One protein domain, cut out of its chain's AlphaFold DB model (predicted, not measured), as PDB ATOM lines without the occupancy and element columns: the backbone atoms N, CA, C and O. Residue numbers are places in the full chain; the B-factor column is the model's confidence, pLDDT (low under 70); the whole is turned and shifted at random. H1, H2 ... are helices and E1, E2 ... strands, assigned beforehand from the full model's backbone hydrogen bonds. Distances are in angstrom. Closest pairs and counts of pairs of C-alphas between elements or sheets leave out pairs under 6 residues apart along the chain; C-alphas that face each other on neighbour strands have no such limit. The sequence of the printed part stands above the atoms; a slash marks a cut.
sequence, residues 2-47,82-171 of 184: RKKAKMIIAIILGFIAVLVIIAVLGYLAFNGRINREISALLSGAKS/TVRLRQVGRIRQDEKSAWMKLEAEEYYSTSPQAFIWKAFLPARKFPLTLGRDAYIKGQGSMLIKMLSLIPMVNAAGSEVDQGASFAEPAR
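AT A GLANCE: This is residues 2 to 47 and 82 to 171 of the 184 residues of an uncharacterized protein of Candidatus Aminicenantes bacterium RBG_13_59_9 (UniProt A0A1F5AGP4). A twisted wall of six antiparallel strands has one very long helix, H1, running over one face and the short helix H2 across the other, over E5. Residues 2 to 19 of H1 stick out beyond the sheet as a free arm. The printed part has 136 residues, in the order H1, E1 to E6, H2; the class is mixed. It is loose, with a radius of gyration of the C-alphas of 18.6 A, and spans 68 by 37 by 27 A.

IN THESE COORDINATES: The strands are E1, residues 82 to 91, E2, 100 to 110 and 31.2 A long, E3, 113 to 123 and 32.9 A, E4, 126 to 136 and 29.5 A, E5, 139 to 146, and E6, 150 to 156. H1, residues 2 to 44, measures 62.8 A from C-alpha 2 at (142.623, 265.784, 282.828) to C-alpha 44 at (121.720, 206.557, 283.238). H2, residues 158 to 165, ends with C-alpha 165 at (131.315, 205.590, 267.034).

HOW THE PARTS SIT: The sheet runs E1, E2, E3, E4, E5, E6, a meander, each strand the antiparallel neighbour of the one before. Within hydrogen-bond range are N 85 and O 106 for E1 and E2, 2.8 A, N 105 and O 118 for E2 and E3, 2.8 A, N 117 and O 133 for E3 and E4, 2.7 A, N 143 and O 132 for E4 and E5, 2.7 A, and N 146 and O 150 for E5 and E6, 2.8 A. E1 bends by 61 degrees at residue 88. H1 is on the sheet at a height of 10.8 A, over E2, E3 and E4; on the local plane it stands at 27 degrees to E4, only just along the strands. The closest C-alphas of H1 and E3 are those of Ile 38 and Ile 116, 6.6 A. H2 is on the opposite face at a height of 6.5 A, across the strands at 88 degrees to E5 on the local plane, which gives three layers, helices on both faces of a sheet. The closest C-alphas of H2 and E5 are those of Asp 161 and Gly 140, 4.3 A. H1 and H2 are apart. In H1 and H2 every O i to N i+4 pair is within hydrogen-bond range.

THE WHOLE: The C-alphas farthest apart, of Arg 2 and Ser 47, are 69.6 A apart. Residues 48 to 81 are not printed; C-alphas 47 and 82 are 9.2 A apart across the cut. Of the links printed whole, none is long. The pLDDT is under 70 at residues 47, 93, 122 to 128 and 146 to 171.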
ATOM      1  N   ARG A   2     142.584 266.904 281.853       75.94
ATOM      2  CA  ARG A   2     142.623 265.784 282.828       75.94
ATOM      3  C   ARG A   2     141.261 265.164 283.213       75.94
ATOM      4  O   ARG A   2     141.187 263.954 283.374       75.94
ATOM      5  N   LYS A   3     140.182 265.955 283.340       82.12
ATOM      6  CA  LYS A   3     138.836 265.434 283.683       82.12
ATOM      7  C   LYS A   3     138.228 264.563 282.570       82.12
ATOM      8  O   LYS A   3     137.700 263.499 282.865       82.12
ATOM      9  N   LYS A   4     138.372 264.972 281.300       81.56
ATOM     10  CA  LYS A   4     137.905 264.190 280.139       81.56
ATOM     11  C   LYS A   4     138.664 262.864 280.021       81.56
ATOM     12  O   LYS A   4     138.035 261.834 279.841       81.56
ATOM     13  N   ALA A   5     139.984 262.872 280.228       84.56
ATOM     14  CA  ALA A   5     140.788 261.646 280.239       84.56
ATOM     15  C   ALA A   5     140.352 260.665 281.345       84.56
ATOM     16  O   ALA A   5     140.161 259.486 281.069       84.56
ATOM     17  N   LYS A   6     140.110 261.148 282.574       87.81
ATOM     18  CA  LYS A   6     139.579 260.312 283.668       87.81
ATOM     19  C   LYS A   6     138.204 259.718 283.342       87.81
ATOM     20  O   LYS A   6     137.961 258.558 283.647       87.81
ATOM     21  N   MET A   7     137.332 260.493 282.695       90.69
ATOM     22  CA  MET A   7     136.004 260.036 282.274       90.69
ATOM     23  C   MET A   7     136.081 258.953 281.189       90.69
ATOM     24  O   MET A   7     135.404 257.938 281.300       90.69
ATOM     25  N   ILE A   8     136.950 259.119 280.186       92.50
ATOM     26  CA  ILE A   8     137.175 258.106 279.139       92.50
ATOM     27  C   ILE A   8     137.724 256.809 279.747       92.50
ATOM     28  O   ILE A   8     137.230 255.731 279.433       92.50
ATOM     29  N   ILE A   9     138.691 256.903 280.666       93.31
ATOM     30  CA  ILE A   9     139.240 255.730 281.365       93.31
ATOM     31  C   ILE A   9     138.144 255.004 282.157       93.31
ATOM     32  O   ILE A   9     138.057 253.782 282.083       93.31
ATOM     33  N   ALA A  10     137.281 255.732 282.871       92.81
ATOM     34  CA  ALA A  10     136.178 255.129 283.621       92.81
ATOM     35  C   ALA A  10     135.186 254.385 282.709       92.81
ATOM     36  O   ALA A  10     134.760 253.283 283.046       92.81
ATOM     37  N   ILE A  11     134.869 254.944 281.536       94.25
ATOM     38  CA  ILE A  11     133.995 254.298 280.546       94.25
ATOM     39  C   ILE A  11     134.637 253.012 280.010       94.25
ATOM     40  O   ILE A  11     133.979 251.975 279.967       94.25
ATOM     41  N   ILE A  12     135.927 253.053 279.654       94.56
ATOM     42  CA  ILE A  12     136.660 251.874 279.164       94.56
ATOM     43  C   ILE A  12     136.693 250.775 280.233       94.56
ATOM     44  O   ILE A  12     136.411 249.618 279.933       94.56
ATOM     45  N   LEU A  13     136.989 251.128 281.487       94.88
ATOM     46  CA  LEU A  13     137.003 250.168 282.592       94.88
ATOM     47  C   LEU A  13     135.618 249.567 282.852       94.88
ATOM     48  O   LEU A  13     135.513 248.358 283.046       94.88
ATOM     49  N   GLY A  14     134.560 250.383 282.805       95.44
ATOM     50  CA  GLY A  14     133.183 249.905 282.922       95.44
ATOM     51  C   GLY A  14     132.821 248.919 281.812       95.44
ATOM     52  O   GLY A  14     132.284 247.849 282.085       95.44
ATOM     53  N   PHE A  15     133.189 249.227 280.567       94.19
ATOM     54  CA  PHE A  15     132.953 248.342 279.428       94.19
ATOM     55  C   PHE A  15     133.707 247.010 279.554       94.19
ATOM     56  O   PHE A  15     133.121 245.945 279.361       94.19
ATOM     57  N   ILE A  16     134.983 247.045 279.955       91.19
ATOM     58  CA  ILE A  16     135.778 245.832 280.204       91.19
ATOM     59  C   ILE A  16     135.152 244.994 281.325       91.19
ATOM     60  O   ILE A  16     135.043 243.779 281.184       91.19
ATOM     61  N   ALA A  17     134.702 245.621 282.416       91.81
ATOM     62  CA  ALA A  17     134.052 244.913 283.516       91.81
ATOM     63  C   ALA A  17     132.778 244.188 283.053       91.81
ATOM     64  O   ALA A  17     132.586 243.018 283.380       91.81
ATOM     65  N   VAL A  18     131.951 244.841 282.230       91.94
ATOM     66  CA  VAL A  18     130.752 244.224 281.641       91.94
ATOM     67  C   VAL A  18     131.119 243.028 280.757       91.94
ATOM     68  O   VAL A  18     130.521 241.962 280.902       91.94
ATOM     69  N   LEU A  19     132.131 243.153 279.891       86.88
ATOM     70  CA  LEU A  19     132.587 242.041 279.048       86.88
ATOM     71  C   LEU A  19     133.082 240.844 279.870       86.88
ATOM     72  O   LEU A  19     132.762 239.699 279.547       86.88
ATOM     73  N   VAL A  20     133.822 241.098 280.951       85.62
ATOM     74  CA  VAL A  20     134.293 240.045 281.861       85.62
ATOM     75  C   VAL A  20     133.116 239.349 282.544       85.62
ATOM     76  O   VAL A  20     133.092 238.122 282.590       85.62
ATOM     77  N   ILE A  21     132.117 240.099 283.020       88.25
ATOM     78  CA  ILE A  21     130.912 239.523 283.637       88.25
ATOM     79  C   ILE A  21     130.184 238.607 282.647       88.25
ATOM     80  O   ILE A  21     129.851 237.474 282.996       88.25
ATOM     81  N   ILE A  22     129.988 239.050 281.402       87.50
ATOM     82  CA  ILE A  22     129.330 238.248 280.360       87.50
ATOM     83  C   ILE A  22     130.116 236.957 280.085       87.50
ATOM     84  O   ILE A  22     129.522 235.879 280.032       87.50
ATOM     85  N   ALA A  23     131.443 237.040 279.960       81.69
ATOM     86  CA  ALA A  23     132.294 235.868 279.748       81.69
ATOM     87  C   ALA A  23     132.221 234.872 280.917       81.69
ATOM     88  O   ALA A  23     132.087 233.668 280.695       81.69
ATOM     89  N   VAL A  24     132.240 235.358 282.163       84.56
ATOM     90  CA  VAL A  24     132.121 234.513 283.361       84.56
ATOM     91  C   VAL A  24     130.759 233.822 283.415       84.56
ATOM     92  O   VAL A  24     130.698 232.613 283.632       84.56
ATOM     93  N   LEU A  25     129.665 234.549 283.172       87.81
ATOM     94  CA  LEU A  25     128.321 233.966 283.150       87.81
ATOM     95  C   LEU A  25     128.178 232.917 282.039       87.81
ATOM     96  O   LEU A  25     127.641 231.835 282.285       87.81
ATOM     97  N   GLY A  26     128.716 233.195 280.847       85.38
ATOM     98  CA  GLY A  26     128.761 232.239 279.739       85.38
ATOM     99  C   GLY A  26     129.527 230.963 280.095       85.38
ATOM    100  O   GLY A  26     129.050 229.858 279.827       85.38
ATOM    101  N   TYR A  27     130.674 231.102 280.765       84.75
ATOM    102  CA  TYR A  27     131.469 229.973 281.250       84.75
ATOM    103  C   TYR A  27     130.717 229.135 282.283       84.75
ATOM    104  O   TYR A  27     130.637 227.914 282.142       84.75
ATOM    105  N   LEU A  28     130.118 229.771 283.292       86.88
ATOM    106  CA  LEU A  28     129.361 229.074 284.335       86.88
ATOM    107  C   LEU A  28     128.162 228.317 283.752       86.88
ATOM    108  O   LEU A  28     127.950 227.153 284.095       86.88
ATOM    109  N   ALA A  29     127.422 228.940 282.834       88.44
ATOM    110  CA  ALA A  29     126.287 228.309 282.172       88.44
ATOM    111  C   ALA A  29     126.715 227.096 281.328       88.44
ATOM    112  O   ALA A  29     126.120 226.021 281.439       88.44
ATOM    113  N   PHE A  30     127.770 227.237 280.516       86.69
ATOM    114  CA  PHE A  30     128.246 226.154 279.656       86.69
ATOM    115  C   PHE A  30     128.845 224.996 280.465       86.69
ATOM    116  O   PHE A  30     128.478 223.841 280.256       86.69
ATOM    117  N   ASN A  31     129.687 225.300 281.454       89.25
ATOM    118  CA  ASN A  31     130.251 224.306 282.363       89.25
ATOM    119  C   ASN A  31     129.158 223.576 283.161       89.25
ATOM    120  O   ASN A  31     129.207 222.357 283.315       89.25
ATOM    121  N   GLY A  32     128.141 224.311 283.624       90.19
ATOM    122  CA  GLY A  32     126.980 223.745 284.305       90.19
ATOM    123  C   GLY A  32     126.190 222.785 283.417       90.19
ATOM    124  O   GLY A  32     125.819 221.707 283.873       90.19
ATOM    125  N   ARG A  33     125.985 223.128 282.139       91.25
ATOM    126  CA  ARG A  33     125.345 222.231 281.164       91.25
ATOM    127  C   ARG A  33     126.135 220.935 280.982       91.25
ATOM    128  O   ARG A  33     125.547 219.868 281.106       91.25
ATOM    129  N   ILE A  34     127.447 221.024 280.751       90.38
ATOM    130  CA  ILE A  34     128.304 219.839 280.578       90.38
ATOM    131  C   ILE A  34     128.241 218.945 281.822       90.38
ATOM    132  O   ILE A  34     128.078 217.735 281.708       90.38
ATOM    133  N   ASN A  35     128.296 219.530 283.021       92.56
ATOM    134  CA  ASN A  35     128.206 218.765 284.267       92.56
ATOM    135  C   ASN A  35     126.856 218.050 284.432       92.56
ATOM    136  O   ASN A  35     126.822 216.935 284.949       92.56
ATOM    137  N   ARG A  36     125.749 218.657 283.985       93.75
ATOM    138  CA  ARG A  36     124.435 217.991 283.975       93.75
ATOM    139  C   ARG A  36     124.411 216.816 283.003       93.75
ATOM    140  O   ARG A  36     123.867 215.774 283.350       93.75
ATOM    141  N   GLU A  37     125.010 216.965 281.824       92.31
ATOM    142  CA  GLU A  37     125.128 215.876 280.847       92.31
ATOM    143  C   GLU A  37     125.976 214.721 281.403       92.31
ATOM    144  O   GLU A  37     125.556 213.571 281.317       92.31
ATOM    145  N   ILE A  38     127.104 215.021 282.060       93.06
ATOM    146  CA  ILE A  38     127.934 214.019 282.752       93.06
ATOM    147  C   ILE A  38     127.130 213.311 283.843       93.06
ATOM    148  O   ILE A  38     127.120 212.085 283.902       93.06
ATOM    149  N   SER A  39     126.418 214.061 284.690       93.25
ATOM    150  CA  SER A  39     125.582 213.467 285.738       93.25
ATOM    151  C   SER A  39     124.502 212.562 285.150       93.25
ATOM    152  O   SER A  39     124.284 211.472 285.663       93.25
ATOM    153  N   ALA A  40     123.848 212.981 284.064       92.00
ATOM    154  CA  ALA A  40     122.832 212.183 283.390       92.00
ATOM    155  C   ALA A  40     123.417 210.909 282.762       92.00
ATOM    156  O   ALA A  40     122.791 209.856 282.846       92.00
ATOM    157  N   LEU A  41     124.619 210.985 282.177       91.31
ATOM    158  CA  LEU A  41     125.339 209.823 281.651       91.31
ATOM    159  C   LEU A  41     125.650 208.821 282.766       91.31
ATOM    160  O   LEU A  41     125.368 207.636 282.620       91.31
ATOM    161  N   LEU A  42     126.192 209.294 283.891       90.88
ATOM    162  CA  LEU A  42     126.579 208.432 285.006       90.88
ATOM    163  C   LEU A  42     125.365 207.810 285.709       90.88
ATOM    164  O   LEU A  42     125.393 206.626 286.020       90.88
ATOM    165  N   SER A  43     124.290 208.572 285.923       90.12
ATOM    166  CA  SER A  43     123.052 208.055 286.527       90.12
ATOM    167  C   SER A  43     122.241 207.168 285.578       90.12
ATOM    168  O   SER A  43     121.475 206.327 286.036       90.12
ATOM    169  N   GLY A  44     122.379 207.366 284.264       84.94
ATOM    170  CA  GLY A  44     121.720 206.557 283.238       84.94
ATOM    171  C   GLY A  44     122.452 205.258 282.897       84.94
ATOM    172  O   GLY A  44     121.893 204.425 282.180       84.94
ATOM    173  N   ALA A  45     123.681 205.077 283.389       85.56
ATOM    174  CA  ALA A  45     124.426 203.840 283.225       85.56
ATOM    175  C   ALA A  45     123.700 202.701 283.954       85.56
ATOM    176  O   ALA A  45     123.401 202.788 285.145       85.56
ATOM    177  N   LYS A  46     123.402 201.620 283.233       79.00
ATOM    178  CA  LYS A  46     122.770 200.437 283.808       79.00
ATOM    179  C   LYS A  46     123.756 199.738 284.738       79.00
ATOM    180  O   LYS A  46     124.741 199.165 284.278       79.00
ATOM    181  N   SER A  47     123.435 199.723 286.025       68.88
ATOM    182  CA  SER A  47     124.064 198.842 287.009       68.88
ATOM    183  C   SER A  47     123.392 197.471 286.921       68.88
ATOM    184  O   SER A  47     122.284 197.281 287.417       68.88
ATOM    185  N   THR A  82     130.860 202.193 284.197       91.94
ATOM    186  CA  THR A  82     131.324 203.550 283.934       91.94
ATOM    187  C   THR A  82     132.833 203.639 284.105       91.94
ATOM    188  O   THR A  82     133.433 202.908 284.893       91.94
ATOM    189  N   VAL A  83     133.458 204.539 283.350       91.75
ATOM    190  CA  VAL A  83     134.898 204.809 283.442       91.75
ATOM    191  C   VAL A  83     135.107 206.313 283.454       91.75
ATOM    192  O   VAL A  83     134.475 207.031 282.680       91.75
ATOM    193  N   ARG A  84     136.001 206.795 284.322       93.62
ATOM    194  CA  ARG A  84     136.465 208.182 284.319       93.62
ATOM    195  C   ARG A  84     137.955 208.220 284.020       93.62
ATOM    196  O   ARG A  84     138.747 207.609 284.731       93.62
ATOM    197  N   LEU A  85     138.335 208.989 283.009       92.19
ATOM    198  CA  LEU A  85     139.725 209.249 282.659       92.19
ATOM    199  C   LEU A  85     140.068 210.703 282.959       92.19
ATOM    200  O   LEU A  85     139.267 211.606 282.721       92.19
ATOM    201  N   ARG A  86     141.287 210.936 283.449       92.19
ATOM    202  CA  ARG A  86     141.886 212.270 283.506       92.19
ATOM    203  C   ARG A  86     143.111 212.295 282.608       92.19
ATOM    204  O   ARG A  86     144.042 211.517 282.799       92.19
ATOM    205  N   GLN A  87     143.118 213.223 281.665       88.19
ATOM    206  CA  GLN A  87     144.189 213.424 280.700       88.19
ATOM    207  C   GLN A  87     144.857 214.771 280.976       88.19
ATOM    208  O   GLN A  87     144.193 215.800 281.099       88.19
ATOM    209  N   VAL A  88     146.183 214.777 281.085       90.50
ATOM    210  CA  VAL A  88     146.979 216.002 281.211       90.50
ATOM    211  C   VAL A  88     148.123 215.912 280.218       90.50
ATOM    212  O   VAL A  88     148.882 214.949 280.230       90.50
ATOM    213  N   GLY A  89     148.253 216.913 279.356       88.06
ATOM    214  CA  GLY A  89     149.249 216.883 278.297       88.06
ATOM    215  C   GLY A  89     149.365 218.199 277.551       88.06
ATOM    216  O   GLY A  89     149.098 219.280 278.090       88.06
ATOM    217  N   ARG A  90     149.798 218.107 276.294       85.88
ATOM    218  CA  ARG A  90     149.905 219.246 275.386       85.88
ATOM    219  C   ARG A  90     149.241 218.919 274.056       85.88
ATOM    220  O   ARG A  90     149.321 217.788 273.595       85.88
ATOM    221  N   ILE A  91     148.615 219.920 273.448       81.12
ATOM    222  CA  ILE A  91     147.940 219.818 272.152       81.12
ATOM    223  C   ILE A  91     148.313 221.014 271.273       81.12
ATOM    224  O   ILE A  91     148.586 222.104 271.779       81.12
ATOM    225  N   ARG A  92     148.339 220.814 269.959       74.94
ATOM    226  CA  ARG A  92     148.459 221.870 268.947       74.94
ATOM    227  C   ARG A  92     147.417 221.612 267.863       74.94
ATOM    228  O   ARG A  92     147.071 220.459 267.629       74.94
ATOM    229  N   GLN A  93     146.910 222.674 267.250       67.75
ATOM    230  CA  GLN A  93     145.853 222.570 266.241       67.75
ATOM    231  C   GLN A  93     146.371 222.001 264.915       67.75
ATOM    232  O   GLN A  93     145.677 221.237 264.255       67.75
ATOM    233  N   ASP A  94     147.604 222.344 264.557       74.12
ATOM    234  CA  ASP A  94     148.307 221.854 263.378       74.12
ATOM    235  C   ASP A  94     149.818 221.807 263.651       74.12
ATOM    236  O   ASP A  94     150.287 222.164 264.736       74.12
ATOM    237  N   GLU A  95     150.599 221.356 262.672       81.12
ATOM    238  CA  GLU A  95     152.055 221.224 262.795       81.12
ATOM    239  C   GLU A  95     152.787 222.550 263.030       81.12
ATOM    240  O   GLU A  95     153.866 222.549 263.628       81.12
ATOM    241  N   LYS A  96     152.203 223.671 262.588       81.88
ATOM    242  CA  LYS A  96     152.792 225.017 262.652       81.88
ATOM    243  C   LYS A  96     152.401 225.763 263.932       81.88
ATOM    244  O   LYS A  96     153.054 226.735 264.305       81.88
ATOM    245  N   SER A  97     151.349 225.312 264.605       74.44
ATOM    246  CA  SER A  97     150.788 225.923 265.803       74.44
ATOM    247  C   SER A  97     151.618 225.647 267.056       74.44
ATOM    248  O   SER A  97     152.220 224.584 267.232       74.44
ATOM    249  N   ALA A  98     151.604 226.602 267.988       80.12
ATOM    250  CA  ALA A  98     152.280 226.451 269.271       80.12
ATOM    251  C   ALA A  98     151.597 225.395 270.161       80.12
ATOM    252  O   ALA A  98     150.372 225.296 270.220       80.12
ATOM    253  N   TRP A  99     152.400 224.641 270.917       80.75
ATOM    254  CA  TRP A  99     151.902 223.671 271.895       80.75
ATOM    255  C   TRP A  99     151.218 224.349 273.085       80.75
ATOM    256  O   TRP A  99     151.871 225.038 273.877       80.75
ATOM    257  N   MET A 100     149.945 224.035 273.288       79.50
ATOM    258  CA  MET A 100     149.125 224.487 274.410       79.50
ATOM    259  C   MET A 100     148.980 223.388 275.458       79.50
ATOM    260  O   MET A 100     149.003 222.206 275.124       79.50
ATOM    261  N   LYS A 101     148.830 223.762 276.732       83.69
ATOM    262  CA  LYS A 101     148.504 222.799 277.793       83.69
ATOM    263  C   LYS A 101     147.061 222.322 277.607       83.69
ATOM    264  O   LYS A 101     146.180 223.133 277.335       83.69
ATOM    265  N   LEU A 102     146.842 221.027 277.796       83.94
ATOM    266  CA  LEU A 102     145.534 220.390 277.790       83.94
ATOM    267  C   LEU A 102     145.319 219.695 279.133       83.94
ATOM    268  O   LEU A 102     146.166 218.917 279.575       83.94
ATOM    269  N   GLU A 103     144.185 219.966 279.762       89.06
ATOM    270  CA  GLU A 103     143.639 219.138 280.834       89.06
ATOM    271  C   GLU A 103     142.247 218.697 280.407       89.06
ATOM    272  O   GLU A 103     141.433 219.537 280.043       89.06
ATOM    273  N   ALA A 104     141.964 217.403 280.423       89.25
ATOM    274  CA  ALA A 104     140.660 216.890 280.044       89.25
ATOM    275  C   ALA A 104     140.192 215.789 280.991       89.25
ATOM    276  O   ALA A 104     140.989 215.066 281.593       89.25
ATOM    277  N   GLU A 105     138.879 215.693 281.128       92.75
ATOM    278  CA  GLU A 105     138.195 214.637 281.855       92.75
ATOM    279  C   GLU A 105     137.242 213.938 280.900       92.75
ATOM    280  O   GLU A 105     136.463 214.591 280.210       92.75
ATOM    281  N   GLU A 106     137.292 212.618 280.875       92.81
ATOM    282  CA  GLU A 106     136.456 211.808 280.002       92.81
ATOM    283  C   GLU A 106     135.634 210.834 280.823       92.81
ATOM    284  O   GLU A 106     136.140 210.217 281.760       92.81
ATOM    285  N   TYR A 107     134.359 210.717 280.483       94.25
ATOM    286  CA  TYR A 107     133.390 209.902 281.192       94.25
ATOM    287  C   TYR A 107     132.741 208.956 280.205       94.25
ATOM    288  O   TYR A 107     132.151 209.415 279.234       94.25
ATOM    289  N   TYR A 108     132.805 207.660 280.480       92.00
ATOM    290  CA  TYR A 108     132.199 206.618 279.665       92.00
ATOM    291  C   TYR A 108     131.075 205.916 280.419       92.00
ATOM    292  O   TYR A 108     131.154 205.730 281.635       92.00
ATOM    293  N   SER A 109     130.074 205.466 279.671       91.25
ATOM    294  CA  SER A 109     129.124 204.430 280.065       91.25
ATOM    295  C   SER A 109     129.200 203.293 279.050       91.25
ATOM    296  O   SER A 109     129.239 203.541 277.846       91.25
ATOM    297  N   THR A 110     129.244 202.049 279.524       85.94
ATOM    298  CA  THR A 110     129.269 200.862 278.652       85.94
ATOM    299  C   THR A 110     127.869 200.373 278.288       85.94
ATOM    300  O   THR A 110     127.696 199.706 277.269       85.94
ATOM    301  N   SER A 111     126.849 200.722 279.082       84.12
ATOM    302  CA  SER A 111     125.459 200.338 278.833       84.12
ATOM    303  C   SER A 111     124.480 201.394 279.366       84.12
ATOM    304  O   SER A 111     124.280 201.471 280.577       84.12
ATOM    305  N   PRO A 112     123.822 202.182 278.494       86.19
ATOM    306  CA  PRO A 112     124.071 202.274 277.054       86.19
ATOM    307  C   PRO A 112     125.461 202.859 276.756       86.19
ATOM    308  O   PRO A 112     125.981 203.646 277.541       86.19
ATOM    309  N   GLN A 113     126.040 202.503 275.607       86.25
ATOM    310  CA  GLN A 113     127.317 203.070 275.173       86.25
ATOM    311  C   GLN A 113     127.195 204.586 275.003       86.25
ATOM    312  O   GLN A 113     126.377 205.073 274.216       86.25
ATOM    313  N   ALA A 114     127.994 205.326 275.764       89.38
ATOM    314  CA  ALA A 114     128.073 206.773 275.679       89.38
ATOM    315  C   ALA A 114     129.417 207.268 276.212       89.38
ATOM    316  O   ALA A 114     129.986 206.657 277.117       89.38
ATOM    317  N   PHE A 115     129.883 208.411 275.714       92.19
ATOM    318  CA  PHE A 115     130.985 209.134 276.337       92.19
ATOM    319  C   PHE A 115     130.751 210.641 276.339       92.19
ATOM    320  O   PHE A 115     130.040 211.182 275.491       92.19
ATOM    321  N   ILE A 116     131.365 211.319 277.304       92.56
ATOM    322  CA  ILE A 116     131.503 212.773 277.342       92.56
ATOM    323  C   ILE A 116     132.955 213.091 277.677       92.56
ATOM    324  O   ILE A 116     133.433 212.790 278.769       92.56
ATOM    325  N   TRP A 117     133.628 213.752 276.749       91.31
ATOM    326  CA  TRP A 117     134.948 214.326 276.912       91.31
ATOM    327  C   TRP A 117     134.831 215.822 277.177       91.31
ATOM    328  O   TRP A 117     134.216 216.575 276.420       91.31
ATOM    329  N   LYS A 118     135.424 216.268 278.276       91.38
ATOM    330  CA  LYS A 118     135.412 217.650 278.730       91.38
ATOM    331  C   LYS A 118     136.837 218.165 278.783       91.38
ATOM    332  O   LYS A 118     137.620 217.743 279.627       91.38
ATOM    333  N   ALA A 119     137.152 219.121 277.922       86.94
ATOM    334  CA  ALA A 119     138.495 219.652 277.782       86.94
ATOM    335  C   ALA A 119     138.617 221.089 278.259       86.94
ATOM    336  O   ALA A 119     137.832 221.966 277.909       86.94
ATOM    337  N   PHE A 120     139.681 221.336 279.001       83.94
ATOM    338  CA  PHE A 120     140.095 222.630 279.492       83.94
ATOM    339  C   PHE A 120     141.438 222.962 278.851       83.94
ATOM    340  O   PHE A 120     142.442 222.282 279.078       83.94
ATOM    341  N   LEU A 121     141.467 224.032 278.056       76.31
ATOM    342  CA  LEU A 121     142.721 224.586 277.553       76.31
ATOM    343  C   LEU A 121     143.025 225.862 278.344       76.31
ATOM    344  O   LEU A 121     142.509 226.940 278.017       76.31
ATOM    345  N   PRO A 122     143.816 225.764 279.426       66.38
ATOM    346  CA  PRO A 122     144.243 226.940 280.160       66.38
ATOM    347  C   PRO A 122     145.235 227.736 279.309       66.38
ATOM    348  O   PRO A 122     146.279 227.217 278.911       66.38
ATOM    349  N   ALA A 123     144.976 229.026 279.097       58.03
ATOM    350  CA  ALA A 123     146.020 229.932 278.634       58.03
ATOM    351  C   ALA A 123     146.609 230.632 279.855       58.03
ATOM    352  O   ALA A 123     145.959 231.478 280.462       58.03
ATOM    353  N   ARG A 124     147.835 230.228 280.215       55.50
ATOM    354  CA  ARG A 124     148.741 230.723 281.276       55.50
ATOM    355  C   ARG A 124     148.146 230.938 282.688       55.50
ATOM    356  O   ARG A 124     148.756 230.463 283.636       55.50
ATOM    357  N   LYS A 125     147.014 231.634 282.855       52.12
ATOM    358  CA  LYS A 125     146.306 231.886 284.127       52.12
ATOM    359  C   LYS A 125     144.769 231.809 284.062       52.12
ATOM    360  O   LYS A 125     144.153 231.809 285.120       52.12
ATOM    361  N   PHE A 126     144.145 231.722 282.883       54.09
ATOM    362  CA  PHE A 126     142.680 231.652 282.761       54.09
ATOM    363  C   PHE A 126     142.247 230.491 281.851       54.09
ATOM    364  O   PHE A 126     142.889 230.262 280.818       54.09
ATOM    365  N   PRO A 127     141.176 229.746 282.201       56.91
ATOM    366  CA  PRO A 127     140.577 228.748 281.319       56.91
ATOM    367  C   PRO A 127     139.859 229.473 280.178       56.91
ATOM    368  O   PRO A 127     138.671 229.771 280.238       56.91
ATOM    369  N   LEU A 128     140.625 229.821 279.149       67.12
ATOM    370  CA  LEU A 128     140.143 230.590 278.008       67.12
ATOM    371  C   LEU A 128     139.294 229.750 277.064       67.12
ATOM    372  O   LEU A 128     138.551 230.326 276.284       67.12
ATOM    373  N   THR A 129     139.371 228.421 277.118       73.00
ATOM    374  CA  THR A 129     138.592 227.556 276.229       73.00
ATOM    375  C   THR A 129     138.052 226.359 276.995       73.00
ATOM    376  O   THR A 129     138.800 225.686 277.709       73.00
ATOM    377  N   LEU A 130     136.754 226.106 276.822       81.75
ATOM    378  CA  LEU A 130     136.073 224.914 277.313       81.75
ATOM    379  C   LEU A 130     135.569 224.130 276.099       81.75
ATOM    380  O   LEU A 130     134.848 224.671 275.257       81.75
ATOM    381  N   GLY A 131     135.992 222.877 276.005       84.00
ATOM    382  CA  GLY A 131     135.581 221.924 274.987       84.00
ATOM    383  C   GLY A 131     134.685 220.850 275.575       84.00
ATOM    384  O   GLY A 131     134.898 220.403 276.702       84.00
ATOM    385  N   ARG A 132     133.690 220.439 274.798       87.00
ATOM    386  CA  ARG A 132     132.876 219.261 275.065       87.00
ATOM    387  C   ARG A 132     132.745 218.468 273.782       87.00
ATOM    388  O   ARG A 132     132.239 218.994 272.800       87.00
ATOM    389  N   ASP A 133     133.171 217.223 273.819       87.12
ATOM    390  CA  ASP A 133     132.872 216.232 272.796       87.12
ATOM    391  C   ASP A 133     132.059 215.117 273.445       87.12
ATOM    392  O   ASP A 133     132.282 214.786 274.608       87.12
ATOM    393  N   ALA A 134     131.046 214.607 272.764       87.44
ATOM    394  CA  ALA A 134     130.171 213.608 273.348       87.44
ATOM    395  C   ALA A 134     129.556 212.707 272.297       87.44
ATOM    396  O   ALA A 134     129.107 213.174 271.253       87.44
ATOM    397  N   TYR A 135     129.410 211.445 272.667       85.56
ATOM    398  CA  TYR A 135     128.620 210.466 271.949       85.56
ATOM    399  C   TYR A 135     127.527 209.953 272.873       85.56
ATOM    400  O   TYR A 135     127.805 209.319 273.890       85.56
ATOM    401  N   ILE A 136     126.274 210.270 272.562       82.94
ATOM    402  CA  ILE A 136     125.127 209.917 273.401       82.94
ATOM    403  C   ILE A 136     124.024 209.389 272.492       82.94
ATOM    404  O   ILE A 136     123.608 210.071 271.561       82.94
ATOM    405  N   LYS A 137     123.517 208.181 272.779       79.94
ATOM    406  CA  LYS A 137     122.417 207.547 272.022       79.94
ATOM    407  C   LYS A 137     122.682 207.460 270.506       79.94
ATOM    408  O   LYS A 137     121.767 207.651 269.712       79.94
ATOM    409  N   GLY A 138     123.924 207.180 270.115       73.94
ATOM    410  CA  GLY A 138     124.298 207.066 268.702       73.94
ATOM    411  C   GLY A 138     124.619 208.390 268.008       73.94
ATOM    412  O   GLY A 138     124.862 208.377 266.810       73.94
ATOM    413  N   GLN A 139     124.611 209.514 268.733       75.12
ATOM    414  CA  GLN A 139     124.867 210.841 268.171       75.12
ATOM    415  C   GLN A 139     126.150 211.442 268.745       75.12
ATOM    416  O   GLN A 139     126.256 211.652 269.958       75.12
ATOM    417  N   GLY A 140     127.102 211.725 267.862       77.56
ATOM    418  CA  GLY A 140     128.336 212.452 268.107       77.56
ATOM    419  C   GLY A 140     128.104 213.963 268.047       77.56
ATOM    420  O   GLY A 140     127.391 214.485 267.190       77.56
ATOM    421  N   SER A 141     128.682 214.701 268.988       78.81
ATOM    422  CA  SER A 141     128.511 216.151 269.059       78.81
ATOM    423  C   SER A 141     129.679 216.830 269.767       78.81
ATOM    424  O   SER A 141     129.841 216.731 270.987       78.81
ATOM    425  N   MET A 142     130.426 217.619 268.997       80.81
ATOM    426  CA  MET A 142     131.602 218.346 269.456       80.81
ATOM    427  C   MET A 142     131.350 219.853 269.450       80.81
ATOM    428  O   MET A 142     130.955 220.449 268.448       80.81
ATOM    429  N   LEU A 143     131.624 220.493 270.582       78.06
ATOM    430  CA  LEU A 143     131.491 221.927 270.779       78.06
ATOM    431  C   LEU A 143     132.654 222.454 271.616       78.06
ATOM    432  O   LEU A 143     132.725 222.242 272.828       78.06
ATOM    433  N   ILE A 144     133.545 223.199 270.969       75.06
ATOM    434  CA  ILE A 144     134.663 223.885 271.618       75.06
ATOM    435  C   ILE A 144     134.411 225.383 271.545       75.06
ATOM    436  O   ILE A 144     134.300 225.951 270.458       75.06
ATOM    437  N   LYS A 145     134.322 226.033 272.709       70.56
ATOM    438  CA  LYS A 145     134.084 227.475 272.809       70.56
ATOM    439  C   LYS A 145     135.263 228.197 273.441       70.56
ATOM    440  O   LYS A 145     135.647 227.893 274.573       70.56
ATOM    441  N   MET A 146     135.753 229.225 272.755       65.81
ATOM    442  CA  MET A 146     136.668 230.211 273.319       65.81
ATOM    443  C   MET A 146     135.871 231.245 274.122       65.81
ATOM    444  O   MET A 146     134.798 231.693 273.713       65.81
ATOM    445  N   LEU A 147     136.366 231.571 275.314       61.47
ATOM    446  CA  LEU A 147     135.710 232.371 276.351       61.47
ATOM    447  C   LEU A 147     134.287 231.892 276.683       61.47
ATOM    448  O   LEU A 147     133.468 232.665 277.166       61.47
ATOM    449  N   SER A 148     133.968 230.633 276.362       57.34
ATOM    450  CA  SER A 148     132.615 230.059 276.430       57.34
ATOM    451  C   SER A 148     131.536 230.797 275.623       57.34
ATOM    452  O   SER A 148     130.354 230.468 275.736       57.34
ATOM    453  N   LEU A 149     131.937 231.730 274.758       57.75
ATOM    454  CA  LEU A 149     131.047 232.585 273.974       57.75
ATOM    455  C   LEU A 149     131.206 232.339 272.474       57.75
ATOM    456  O   LEU A 149     130.206 232.217 271.772       57.75
ATOM    457  N   ILE A 150     132.443 232.209 271.993       61.97
ATOM    458  CA  ILE A 150     132.741 232.111 270.563       61.97
ATOM    459  C   ILE A 150     132.984 230.636 270.215       61.97
ATOM    460  O   ILE A 150     133.947 230.056 270.730       61.97
ATOM    461  N   PRO A 151     132.132 229.995 269.394       56.81
ATOM    462  CA  PRO A 151     132.379 228.631 268.944       56.81
ATOM    463  C   PRO A 151     133.604 228.618 268.025       56.81
ATOM    464  O   PRO A 151     133.614 229.268 266.985       56.81
ATOM    465  N   MET A 152     134.636 227.883 268.429       58.00
ATOM    466  CA  MET A 152     135.815 227.604 267.602       58.00
ATOM    467  C   MET A 152     135.611 226.337 266.781       58.00
ATOM    468  O   MET A 152     136.026 226.260 265.633       58.00
ATOM    469  N   VAL A 153     134.946 225.352 267.384       60.41
ATOM    470  CA  VAL A 153     134.531 224.116 266.730       60.41
ATOM    471  C   VAL A 153     133.085 223.870 267.121       60.41
ATOM    472  O   VAL A 153     132.748 223.912 268.305       60.41
ATOM    473  N   ASN A 154     132.234 223.643 266.131       64.31
ATOM    474  CA  ASN A 154     130.854 223.224 266.317       64.31
ATOM    475  C   ASN A 154     130.551 222.193 265.234       64.31
ATOM    476  O   ASN A 154     130.306 222.563 264.088       64.31
ATOM    477  N   ALA A 155     130.657 220.919 265.592       60.03
ATOM    478  CA  ALA A 155     130.507 219.807 264.671       60.03
ATOM    479  C   ALA A 155     129.447 218.838 265.207       60.03
ATOM    480  O   ALA A 155     129.510 218.383 266.351       60.03
ATOM    481  N   ALA A 156     128.462 218.546 264.364       57.22
ATOM    482  CA  ALA A 156     127.420 217.550 264.576       57.22
ATOM    483  C   ALA A 156     126.975 217.028 263.202       57.22
ATOM    484  O   ALA A 156     127.039 217.775 262.223       57.22
ATOM    485  N   GLY A 157     126.517 215.780 263.127       53.06
ATOM    486  CA  GLY A 157     126.052 215.158 261.885       53.06
ATOM    487  C   GLY A 157     126.622 213.758 261.680       53.06
ATOM    488  O   GLY A 157     127.492 213.320 262.428       53.06
ATOM    489  N   SER A 158     126.164 213.074 260.630       55.31
ATOM    490  CA  SER A 158     126.443 211.651 260.379       55.31
ATOM    491  C   SER A 158     127.932 211.297 260.302       55.31
ATOM    492  O   SER A 158     128.328 210.200 260.679       55.31
ATOM    493  N   GLU A 159     128.767 212.223 259.837       59.00
ATOM    494  CA  GLU A 159     130.226 212.056 259.769       59.00
ATOM    495  C   GLU A 159     130.864 212.086 261.168       59.00
ATOM    496  O   GLU A 159     131.771 211.309 261.463       59.00
ATOM    497  N   VAL A 160     130.345 212.942 262.056       60.16
ATOM    498  CA  VAL A 160     130.745 213.019 263.470       60.16
ATOM    499  C   VAL A 160     130.200 211.820 264.238       60.16
ATOM    500  O   VAL A 160     130.897 211.290 265.094       60.16
ATOM    501  N   ASP A 161     128.997 211.346 263.907       57.69
ATOM    502  CA  ASP A 161     128.418 210.133 264.490       57.69
ATOM    503  C   ASP A 161     129.281 208.908 264.169       57.69
ATOM    504  O   ASP A 161     129.610 208.131 265.065       57.69
ATOM    505  N   GLN A 162     129.720 208.771 262.911       57.69
ATOM    506  CA  GLN A 162     130.641 207.711 262.505       57.69
ATOM    507  C   GLN A 162     131.993 207.862 263.209       57.69
ATOM    508  O   GLN A 162     132.422 206.929 263.886       57.69
ATOM    509  N   GLY A 163     132.628 209.035 263.144       55.75
ATOM    510  CA  GLY A 163     133.915 209.282 263.806       55.75
ATOM    511  C   GLY A 163     133.884 209.053 265.322       55.75
ATOM    512  O   GLY A 163     134.812 208.467 265.870       55.75
ATOM    513  N   ALA A 164     132.796 209.438 265.994       56.09
ATOM    514  CA  ALA A 164     132.596 209.217 267.424       56.09
ATOM    515  C   ALA A 164     132.240 207.759 267.760       56.09
ATOM    516  O   ALA A 164     132.633 207.270 268.816       56.09
ATOM    517  N   SER A 165     131.554 207.033 266.867       55.50
ATOM    518  CA  SER A 165     131.315 205.590 267.034       55.50
ATOM    519  C   SER A 165     132.603 204.766 266.924       55.50
ATOM    520  O   SER A 165     132.736 203.745 267.597       55.50
ATOM    521  N   PHE A 166     133.569 205.237 266.124       47.34
ATOM    522  CA  PHE A 166     134.889 204.625 265.950       47.34
ATOM    523  C   PHE A 166     135.964 205.194 266.884       47.34
ATOM    524  O   PHE A 166     137.092 204.716 266.802       47.34
ATOM    525  N   ALA A 167     135.630 206.194 267.718       41.66
ATOM    526  CA  ALA A 167     136.545 207.149 268.351       41.66
ATOM    527  C   ALA A 167     137.971 206.615 268.560       41.66
ATOM    528  O   ALA A 167     138.309 206.006 269.576       41.66
ATOM    529  N   GLU A 168     138.816 206.897 267.566       31.30
ATOM    530  CA  GLU A 168     140.260 206.863 267.695       31.30
ATOM    531  C   GLU A 168     140.629 208.030 268.619       31.30
ATOM    532  O   GLU A 168     140.338 209.185 268.284       31.30
ATOM    533  N   PRO A 169     141.213 207.781 269.805       36.38
ATOM    534  CA  PRO A 169     141.638 208.871 270.661       36.38
ATOM    535  C   PRO A 169     142.647 209.696 269.869       36.38
ATOM    536  O   PRO A 169     143.656 209.165 269.395       36.38
ATOM    537  N   ALA A 170     142.368 210.994 269.706       34.31
ATOM    538  CA  ALA A 170     143.321 211.933 269.132       34.31
ATOM    539  C   ALA A 170     144.682 211.657 269.777       34.31
ATOM    540  O   ALA A 170     144.760 211.629 271.007       34.31
ATOM    541  N   ARG A 171     145.717 211.385 268.965       32.06
ATOM    542  CA  ARG A 171     147.075 211.061 269.436       32.06
ATOM    543  C   ARG A 171     147.626 212.209 270.284       32.06
ATOM    544  O   ARG A 171     148.379 213.057 269.813       32.06
TER     545      ARG A 171